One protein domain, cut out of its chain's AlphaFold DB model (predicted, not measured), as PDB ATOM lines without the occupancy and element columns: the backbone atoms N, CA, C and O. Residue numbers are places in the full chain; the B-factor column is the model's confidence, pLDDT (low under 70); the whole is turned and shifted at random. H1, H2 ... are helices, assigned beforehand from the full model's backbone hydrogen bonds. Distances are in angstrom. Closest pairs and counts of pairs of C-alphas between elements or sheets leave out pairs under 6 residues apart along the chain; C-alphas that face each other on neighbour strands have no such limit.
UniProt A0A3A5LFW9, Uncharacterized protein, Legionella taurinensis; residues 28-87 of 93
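Overview. This is residues 28 to 87 of the 93 residues of an uncharacterized protein of Legionella taurinensis (UniProt A0A3A5LFW9). Two long helices, H3 and H2, meet near their ends as an open V, its corner at the tight link of residues 62 to 65; the short helix H1 folds back beside the far end of H2, and residues 77 to 87 stick out as the free end of the H3 arm. The printed part has 60 residues, with three named helices in the order H1, H2, H3 and no named strand, and its class is all helix. The whole is loose, with a radius of gyration of the C-alphas of 14.1 A and spans of 39 by 32 by 18 A.

Along the chain. Start with the longest helix, H3, residues 66 to 86: find C-alpha 66 at (-8.387, -41.107, 12.991), from which the helix runs 30.5 A to C-alpha 86 at (-8.628, -59.716, 37.210). Next look at H2, residues 43 to 61, which runs 27.4 A from C-alpha 43 at (3.820, -40.847, 38.421) to C-alpha 61, with z falling to 12.481. Then go back to the first printed residue, Ala 28, where H1 begins; it holds residues 28 to 34 and measures 10.0 A.

Arrangement. Look first where H3 and H2 touch: their closest C-alphas, those of Cys 69 and Ile 58, are 5.9 A apart. H3 touches H2 with residues 69 to 73 alone, and H2 touches H3 with residues 58 to 59 alone. The two helices run opposite ways at a steep tilt of 48 degrees, and their centres are 13.5 A apart. Now move along H2 to Val 46, whose C-alpha is 7.5 A from that of Val 33 in H1, the closest pair of these two helices. H1 and H2 are close but not clearly touching, with 1 pair of C-alphas within 8 A; they run opposite ways at a shallow tilt of 26 degrees. H1 and H3 are apart. Along the backbone of H1, H2 and H3, every O i to N i+4 pair is within hydrogen-bond range.

Size, cuts and confidence. Find the two C-alphas farthest apart, those of Asn 38 and Asp 67, at 38.6 A. Residues 34 to 40 stand free, and so do residues 77 to 87, of which 77 to 86 belong to H3. Without these stretches the body has 42 residues and spans 34 by 16 by 14 A. The link from H2 to H3 is tight, with 4 residues, and the link from H1 to H2 is short, with 8. The printed part runs from residue 28 to 87 and has no cut. In the B-factor column the mean pLDDT of the printed part is 92.7, and no printed residue is under 70.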
ATOM      1  N   ALA A  28      11.787 -52.610  29.584       93.06
ATOM      2  CA  ALA A  28      12.280 -51.401  28.932       93.06
ATOM      3  C   ALA A  28      11.772 -50.122  29.619       93.06
ATOM      4  O   ALA A  28      12.548 -49.182  29.821       93.06
ATOM      5  N   LEU A  29      10.498 -50.090  30.023       89.25
ATOM      6  CA  LEU A  29       9.921 -48.962  30.753       89.25
ATOM      7  C   LEU A  29      10.574 -48.786  32.127       89.25
ATOM      8  O   LEU A  29      10.989 -47.678  32.456       89.25
ATOM      9  N   GLN A  30      10.693 -49.864  32.908       89.69
ATOM     10  CA  GLN A  30      11.325 -49.838  34.233       89.69
ATOM     11  C   GLN A  30      12.744 -49.277  34.151       89.69
ATOM     12  O   GLN A  30      13.057 -48.295  34.822       89.69
ATOM     13  N   LYS A  31      13.556 -49.815  33.234       92.88
ATOM     14  CA  LYS A  31      14.923 -49.342  33.003       92.88
ATOM     15  C   LYS A  31      14.963 -47.865  32.608       92.88
ATOM     16  O   LYS A  31      15.809 -47.122  33.096       92.88
ATOM     17  N   SER A  32      14.040 -47.426  31.751       91.19
ATOM     18  CA  SER A  32      13.962 -46.023  31.325       91.19
ATOM     19  C   SER A  32      13.636 -45.092  32.495       91.19
ATOM     20  O   SER A  32      14.249 -44.039  32.624       91.19
ATOM     21  N   VAL A  33      12.715 -45.488  33.379       88.81
ATOM     22  CA  VAL A  33      12.341 -44.704  34.567       88.81
ATOM     23  C   VAL A  33      13.467 -44.670  35.600       88.81
ATOM     24  O   VAL A  33      13.748 -43.617  36.170       88.81
ATOM     25  N   GLU A  34      14.150 -45.791  35.825       89.75
ATOM     26  CA  GLU A  34      15.291 -45.881  36.745       89.75
ATOM     27  C   GLU A  34      16.469 -45.003  36.307       89.75
ATOM     28  O   GLU A  34      17.175 -44.446  37.147       89.75
ATOM     29  N   GLN A  35      16.662 -44.814  35.003       91.94
ATOM     30  CA  GLN A  35      17.715 -43.951  34.464       91.94
ATOM     31  C   GLN A  35      17.417 -42.451  34.600       91.94
ATOM     32  O   GLN A  35      18.328 -41.634  34.461       91.94
ATOM     33  N   LEU A  36      16.175 -42.063  34.903       88.88
ATOM     34  CA  LEU A  36      15.832 -40.656  35.098       88.88
ATOM     35  C   LEU A  36      16.419 -40.113  36.410       88.88
ATOM     36  O   LEU A  36      16.442 -40.829  37.414       88.88
ATOM     37  N   PRO A  37      16.821 -38.833  36.462       89.50
ATOM     38  CA  PRO A  37      17.097 -38.137  37.715       89.50
ATOM     39  C   PRO A  37      15.905 -38.202  38.682       89.50
ATOM     40  O   PRO A  37      14.757 -38.072  38.259       89.50
ATOM     41  N   ASN A  38      16.168 -38.321  39.989       84.19
ATOM     42  CA  ASN A  38      15.130 -38.415  41.030       84.19
ATOM     43  C   ASN A  38      13.990 -37.381  40.914       84.19
ATOM     44  O   ASN A  38      12.838 -37.795  41.039       84.19
ATOM     45  N   PRO A  39      14.242 -36.086  40.624       88.00
ATOM     46  CA  PRO A  39      13.163 -35.100  40.492       88.00
ATOM     47  C   PRO A  39      12.171 -35.406  39.362       88.00
ATOM     48  O   PRO A  39      11.035 -34.944  39.391       88.00
ATOM     49  N   LEU A  40      12.593 -36.186  38.364       85.94
ATOM     50  CA  LEU A  40      11.801 -36.539  37.189       85.94
ATOM     51  C   LEU A  40      11.082 -37.888  37.343       85.94
ATOM     52  O   LEU A  40      10.185 -38.194  36.560       85.94
ATOM     53  N   ARG A  41      11.405 -38.687  38.370       86.50
ATOM     54  CA  ARG A  41      10.751 -39.978  38.653       86.50
ATOM     55  C   ARG A  41       9.380 -39.777  39.308       86.50
ATOM     56  O   ARG A  41       9.158 -40.148  40.458       86.50
ATOM     57  N   SER A  42       8.446 -39.168  38.580       87.12
ATOM     58  CA  SER A  42       7.080 -38.916  39.045       87.12
ATOM     59  C   SER A  42       6.061 -39.803  38.329       87.12
ATOM     60  O   SER A  42       6.220 -40.154  37.159       87.12
ATOM     61  N   ARG A  43       4.956 -40.118  39.018       86.19
ATOM     62  CA  ARG A  43       3.820 -40.847  38.421       86.19
ATOM     63  C   ARG A  43       3.272 -40.132  37.183       86.19
ATOM     64  O   ARG A  43       2.889 -40.785  36.220       86.19
ATOM     65  N   GLN A  44       3.265 -38.799  37.207       90.31
ATOM     66  CA  GLN A  44       2.801 -37.978  36.095       90.31
ATOM     67  C   GLN A  44       3.689 -38.139  34.860       90.31
ATOM     68  O   GLN A  44       3.164 -38.324  33.765       90.31
ATOM     69  N   LEU A  45       5.016 -38.128  35.029       89.31
ATOM     70  CA  LEU A  45       5.938 -38.327  33.913       89.31
ATOM     71  C   LEU A  45       5.772 -39.719  33.297       89.31
ATOM     72  O   LEU A  45       5.714 -39.840  32.078       89.31
ATOM     73  N   VAL A  46       5.629 -40.760  34.124       89.06
ATOM     74  CA  VAL A  46       5.388 -42.126  33.629       89.06
ATOM     75  C   VAL A  46       4.079 -42.200  32.838       89.06
ATOM     76  O   VAL A  46       4.059 -42.763  31.747       89.06
ATOM     77  N   ALA A  47       3.001 -41.592  33.342       90.81
ATOM     78  CA  ALA A  47       1.716 -41.559  32.645       90.81
ATOM     79  C   ALA A  47       1.799 -40.815  31.300       90.81
ATOM     80  O   ALA A  47       1.278 -41.298  30.296       90.81
ATOM     81  N   GLN A  48       2.493 -39.674  31.255       91.62
ATOM     82  CA  GLN A  48       2.702 -38.911  30.022       91.62
ATOM     83  C   GLN A  48       3.556 -39.679  29.008       91.62
ATOM     84  O   GLN A  48       3.203 -39.737  27.832       91.62
ATOM     85  N   ALA A  49       4.643 -40.312  29.456       91.31
ATOM     86  CA  ALA A  49       5.505 -41.117  28.597       91.31
ATOM     87  C   ALA A  49       4.747 -42.309  27.992       91.31
ATOM     88  O   ALA A  49       4.846 -42.554  26.790       91.31
ATOM     89  N   LEU A  50       3.942 -43.010  28.798       92.25
ATOM     90  CA  LEU A  50       3.089 -44.102  28.329       92.25
ATOM     91  C   LEU A  50       2.021 -43.622  27.343       92.25
ATOM     92  O   LEU A  50       1.813 -44.269  26.320       92.25
ATOM     93  N   SER A  51       1.383 -42.480  27.612       94.50
ATOM     94  CA  SER A  51       0.421 -41.878  26.686       94.50
ATOM     95  C   SER A  51       1.076 -41.564  25.341       94.50
ATOM     96  O   SER A  51       0.583 -42.021  24.314       94.50
ATOM     97  N   ALA A  52       2.227 -40.885  25.337       94.75
ATOM     98  CA  ALA A  52       2.953 -40.576  24.108       94.75
ATOM     99  C   ALA A  52       3.399 -41.844  23.359       94.75
ATOM    100  O   ALA A  52       3.307 -41.907  22.132       94.75
ATOM    101  N   PHE A  53       3.866 -42.870  24.075       93.75
ATOM    102  CA  PHE A  53       4.244 -44.154  23.484       93.75
ATOM    103  C   PHE A  53       3.058 -44.841  22.790       93.75
ATOM    104  O   PHE A  53       3.187 -45.259  21.636       93.75
ATOM    105  N   LEU A  54       1.908 -44.930  23.465       94.62
ATOM    106  CA  LEU A  54       0.704 -45.556  22.919       94.62
ATOM    107  C   LEU A  54       0.176 -44.775  21.717       94.62
ATOM    108  O   LEU A  54      -0.035 -45.373  20.667       94.62
ATOM    109  N   THR A  55       0.055 -43.449  21.824       95.62
ATOM    110  CA  THR A  55      -0.383 -42.594  20.712       95.62
ATOM    111  C   THR A  55       0.500 -42.784  19.481       95.62
ATOM    112  O   THR A  55      -0.011 -43.016  18.389       95.62
ATOM    113  N   ASN A  56       1.827 -42.766  19.645       95.94
ATOM    114  CA  ASN A  56       2.754 -42.964  18.528       95.94
ATOM    115  C   ASN A  56       2.684 -44.377  17.937       95.94
ATOM    116  O   ASN A  56       2.818 -44.542  16.727       95.94
ATOM    117  N   THR A  57       2.508 -45.399  18.777       94.38
ATOM    118  CA  THR A  57       2.380 -46.791  18.324       94.38
ATOM    119  C   THR A  57       1.115 -46.979  17.493       94.38
ATOM    120  O   THR A  57       1.185 -47.529  16.397       94.38
ATOM    121  N   ILE A  58      -0.016 -46.462  17.977       96.62
ATOM    122  CA  ILE A  58      -1.309 -46.535  17.290       96.62
ATOM    123  C   ILE A  58      -1.247 -45.779  15.959       96.62
ATOM    124  O   ILE A  58      -1.564 -46.348  14.916       96.62
ATOM    125  N   TYR A  59      -0.767 -44.532  15.975       96.19
ATOM    126  CA  TYR A  59      -0.699 -43.704  14.769       96.19
ATOM    127  C   TYR A  59       0.188 -44.318  13.681       96.19
ATOM    128  O   TYR A  59      -0.147 -44.270  12.503       96.19
ATOM    129  N   LYS A  60       1.304 -44.957  14.056       96.56
ATOM    130  CA  LYS A  60       2.167 -45.662  13.092       96.56
ATOM    131  C   LYS A  60       1.465 -46.825  12.393       96.56
ATOM    132  O   LYS A  60       1.853 -47.167  11.280       96.56
ATOM    133  N   GLN A  61       0.489 -47.452  13.045       94.00
ATOM    134  CA  GLN A  61      -0.246 -48.580  12.481       94.00
ATOM    135  C   GLN A  61      -1.424 -48.132  11.609       94.00
ATOM    136  O   GLN A  61      -1.768 -48.824  10.651       94.00
ATOM    137  N   TYR A  62      -1.993 -46.964  11.906       95.00
ATOM    138  CA  TYR A  62      -3.131 -46.383  11.196       95.00
ATOM    139  C   TYR A  62      -2.857 -44.920  10.816       95.00
ATOM    140  O   TYR A  62      -3.563 -44.022  11.283       95.00
ATOM    141  N   PRO A  63      -1.823 -44.653   9.992       93.38
ATOM    142  CA  PRO A  63      -1.504 -43.290   9.595       93.38
ATOM    143  C   PRO A  63      -2.704 -42.673   8.874       93.38
ATOM    144  O   PRO A  63      -3.344 -43.330   8.053       93.38
ATOM    145  N   ASP A  64      -3.022 -41.428   9.226       94.12
ATOM    146  CA  ASP A  64      -4.108 -40.633   8.641       94.12
ATOM    147  C   ASP A  64      -5.526 -41.232   8.779       94.12
ATOM    148  O   ASP A  64      -6.477 -40.725   8.186       94.12
ATOM    149  N   ASN A  65      -5.705 -42.277   9.597       96.69
ATOM    150  CA  ASN A  65      -7.009 -42.868   9.892       96.69
ATOM    151  C   ASN A  65      -7.369 -42.651  11.367       96.69
ATOM    152  O   ASN A  65      -7.066 -43.475  12.235       96.69
ATOM    153  N   GLN A  66      -8.010 -41.512  11.638       95.69
ATOM    154  CA  GLN A  66      -8.387 -41.107  12.991       95.69
ATOM    155  C   GLN A  66      -9.375 -42.088  13.636       95.69
ATOM    156  O   GLN A  66      -9.154 -42.488  14.776       95.69
ATOM    157  N   ASP A  67     -10.389 -42.549  12.901       97.62
ATOM    158  CA  ASP A  67     -11.391 -43.488  13.422       97.62
ATOM    159  C   ASP A  67     -10.750 -44.814  13.862       97.62
ATOM    160  O   ASP A  67     -11.055 -45.344  14.931       97.62
ATOM    161  N   ALA A  68      -9.806 -45.343  13.074       97.19
ATOM    162  CA  ALA A  68      -9.068 -46.550  13.441       97.19
ATOM    163  C   ALA A  68      -8.137 -46.321  14.645       97.19
ATOM    164  O   ALA A  68      -7.985 -47.214  15.483       97.19
ATOM    165  N   CYS A  69      -7.540 -45.129  14.758       97.31
ATOM    166  CA  CYS A  69      -6.740 -44.761  15.926       97.31
ATOM    167  C   CYS A  69      -7.587 -44.718  17.205       97.31
ATOM    168  O   CYS A  69      -7.187 -45.288  18.223       97.31
ATOM    169  N   GLU A  70      -8.751 -44.068  17.153       96.75
ATOM    170  CA  GLU A  70      -9.688 -43.970  18.276       96.75
ATOM    171  C   GLU A  70     -10.221 -45.351  18.669       96.75
ATOM    172  O   GLU A  70     -10.160 -45.725  19.842       96.75
ATOM    173  N   TYR A  71     -10.617 -46.163  17.685       97.31
ATOM    174  CA  TYR A  71     -11.045 -47.541  17.918       97.31
ATOM    175  C   TYR A  71      -9.965 -48.369  18.631       97.31
ATOM    176  O   TYR A  71     -10.247 -49.054  19.615       97.31
ATOM    177  N   MET A  72      -8.710 -48.295  18.175       97.31
ATOM    178  CA  MET A  72      -7.612 -49.037  18.798       97.31
ATOM    179  C   MET A  72      -7.341 -48.562  20.235       97.31
ATOM    180  O   MET A  72      -7.099 -49.383  21.124       97.31
ATOM    181  N   LEU A  73      -7.405 -47.252  20.495       96.81
ATOM    182  CA  LEU A  73      -7.262 -46.709  21.848       96.81
ATOM    183  C   LEU A  73      -8.362 -47.225  22.787       96.81
ATOM    184  O   LEU A  73      -8.079 -47.590  23.937       96.81
ATOM    185  N   ASP A  74      -9.599 -47.283  22.301       97.38
ATOM    186  CA  ASP A  74     -10.734 -47.801  23.058       97.38
ATOM    187  C   ASP A  74     -10.572 -49.287  23.381       97.38
ATOM    188  O   ASP A  74     -10.785 -49.695  24.528       97.38
ATOM    189  N   GLU A  75     -10.138 -50.098  22.415       97.19
ATOM    190  CA  GLU A  75      -9.876 -51.524  22.627       97.19
ATOM    191  C   GLU A  75      -8.762 -51.751  23.657       97.19
ATOM    192  O   GLU A  75      -8.954 -52.504  24.617       97.19
ATOM    193  N   ILE A  76      -7.640 -51.030  23.553       95.06
ATOM    194  CA  ILE A  76      -6.563 -51.079  24.557       95.06
ATOM    195  C   ILE A  76      -7.106 -50.702  25.939       95.06
ATOM    196  O   ILE A  76      -6.846 -51.392  26.927       95.06
ATOM    197  N   THR A  77      -7.910 -49.641  26.023       95.50
ATOM    198  CA  THR A  77      -8.493 -49.178  27.286       95.50
ATOM    199  C   THR A  77      -9.415 -50.228  27.908       95.50
ATOM    200  O   THR A  77      -9.366 -50.455  29.123       95.50
ATOM    201  N   LYS A  78     -10.253 -50.894  27.105       96.69
ATOM    202  CA  LYS A  78     -11.118 -51.992  27.566       96.69
ATOM    203  C   LYS A  78     -10.291 -53.169  28.084       96.69
ATOM    204  O   LYS A  78     -10.573 -53.655  29.181       96.69
ATOM    205  N   LEU A  79      -9.258 -53.580  27.346       94.12
ATOM    206  CA  LEU A  79      -8.374 -54.686  27.724       94.12
ATOM    207  C   LEU A  79      -7.636 -54.398  29.034       94.12
ATOM    208  O   LEU A  79      -7.664 -55.224  29.945       94.12
ATOM    209  N   VAL A  80      -7.058 -53.204  29.182       93.25
ATOM    210  CA  VAL A  80      -6.381 -52.790  30.422       93.25
ATOM    211  C   VAL A  80      -7.355 -52.799  31.602       93.25
ATOM    212  O   VAL A  80      -7.045 -53.353  32.656       93.25
ATOM    213  N   LYS A  81      -8.567 -52.249  31.439       94.81
ATOM    214  CA  LYS A  81      -9.598 -52.275  32.491       94.81
ATOM    215  C   LYS A  81      -9.982 -53.703  32.884       94.81
ATOM    216  O   LYS A  81     -10.188 -53.962  34.067       94.81
ATOM    217  N   ALA A  82     -10.102 -54.616  31.921       93.12
ATOM    218  CA  ALA A  82     -10.403 -56.019  32.192       93.12
ATOM    219  C   ALA A  82      -9.264 -56.702  32.966       93.12
ATOM    220  O   ALA A  82      -9.520 -57.351  33.979       93.12
ATOM    221  N   GLN A  83      -8.013 -56.482  32.555       89.12
ATOM    222  CA  GLN A  83      -6.836 -57.022  33.239       89.12
ATOM    223  C   GLN A  83      -6.737 -56.508  34.679       89.12
ATOM    224  O   GLN A  83      -6.593 -57.307  35.600       89.12
ATOM    225  N   LEU A  84      -6.922 -55.204  34.909       90.25
ATOM    226  CA  LEU A  84      -6.905 -54.625  36.258       90.25
ATOM    227  C   LEU A  84      -7.976 -55.226  37.180       90.25
ATOM    228  O   LEU A  84      -7.713 -55.424  38.362       90.25
ATOM    229  N   LYS A  85      -9.165 -55.549  36.655       91.44
ATOM    230  CA  LYS A  85     -10.230 -56.222  37.423       91.44
ATOM    231  C   LYS A  85      -9.889 -57.670  37.782       91.44
ATOM    232  O   LYS A  85     -10.416 -58.177  38.764       91.44
ATOM    233  N   SER A  86      -9.056 -58.330  36.977       86.69
ATOM    234  CA  SER A  86      -8.628 -59.716  37.210       86.69
ATOM    235  C   SER A  86      -7.463 -59.852  38.191       86.69
ATOM    236  O   SER A  86      -7.212 -60.954  38.673       86.69
ATOM    237  N   ILE A  87      -6.761 -58.757  38.511       86.62
ATOM    238  CA  ILE A  87      -5.714 -58.771  39.536       86.62
ATOM    239  C   ILE A  87      -6.399 -58.963  40.897       86.62
ATOM    240  O   ILE A  87      -7.252 -58.145  41.253       86.62
TER     241      ILE A  87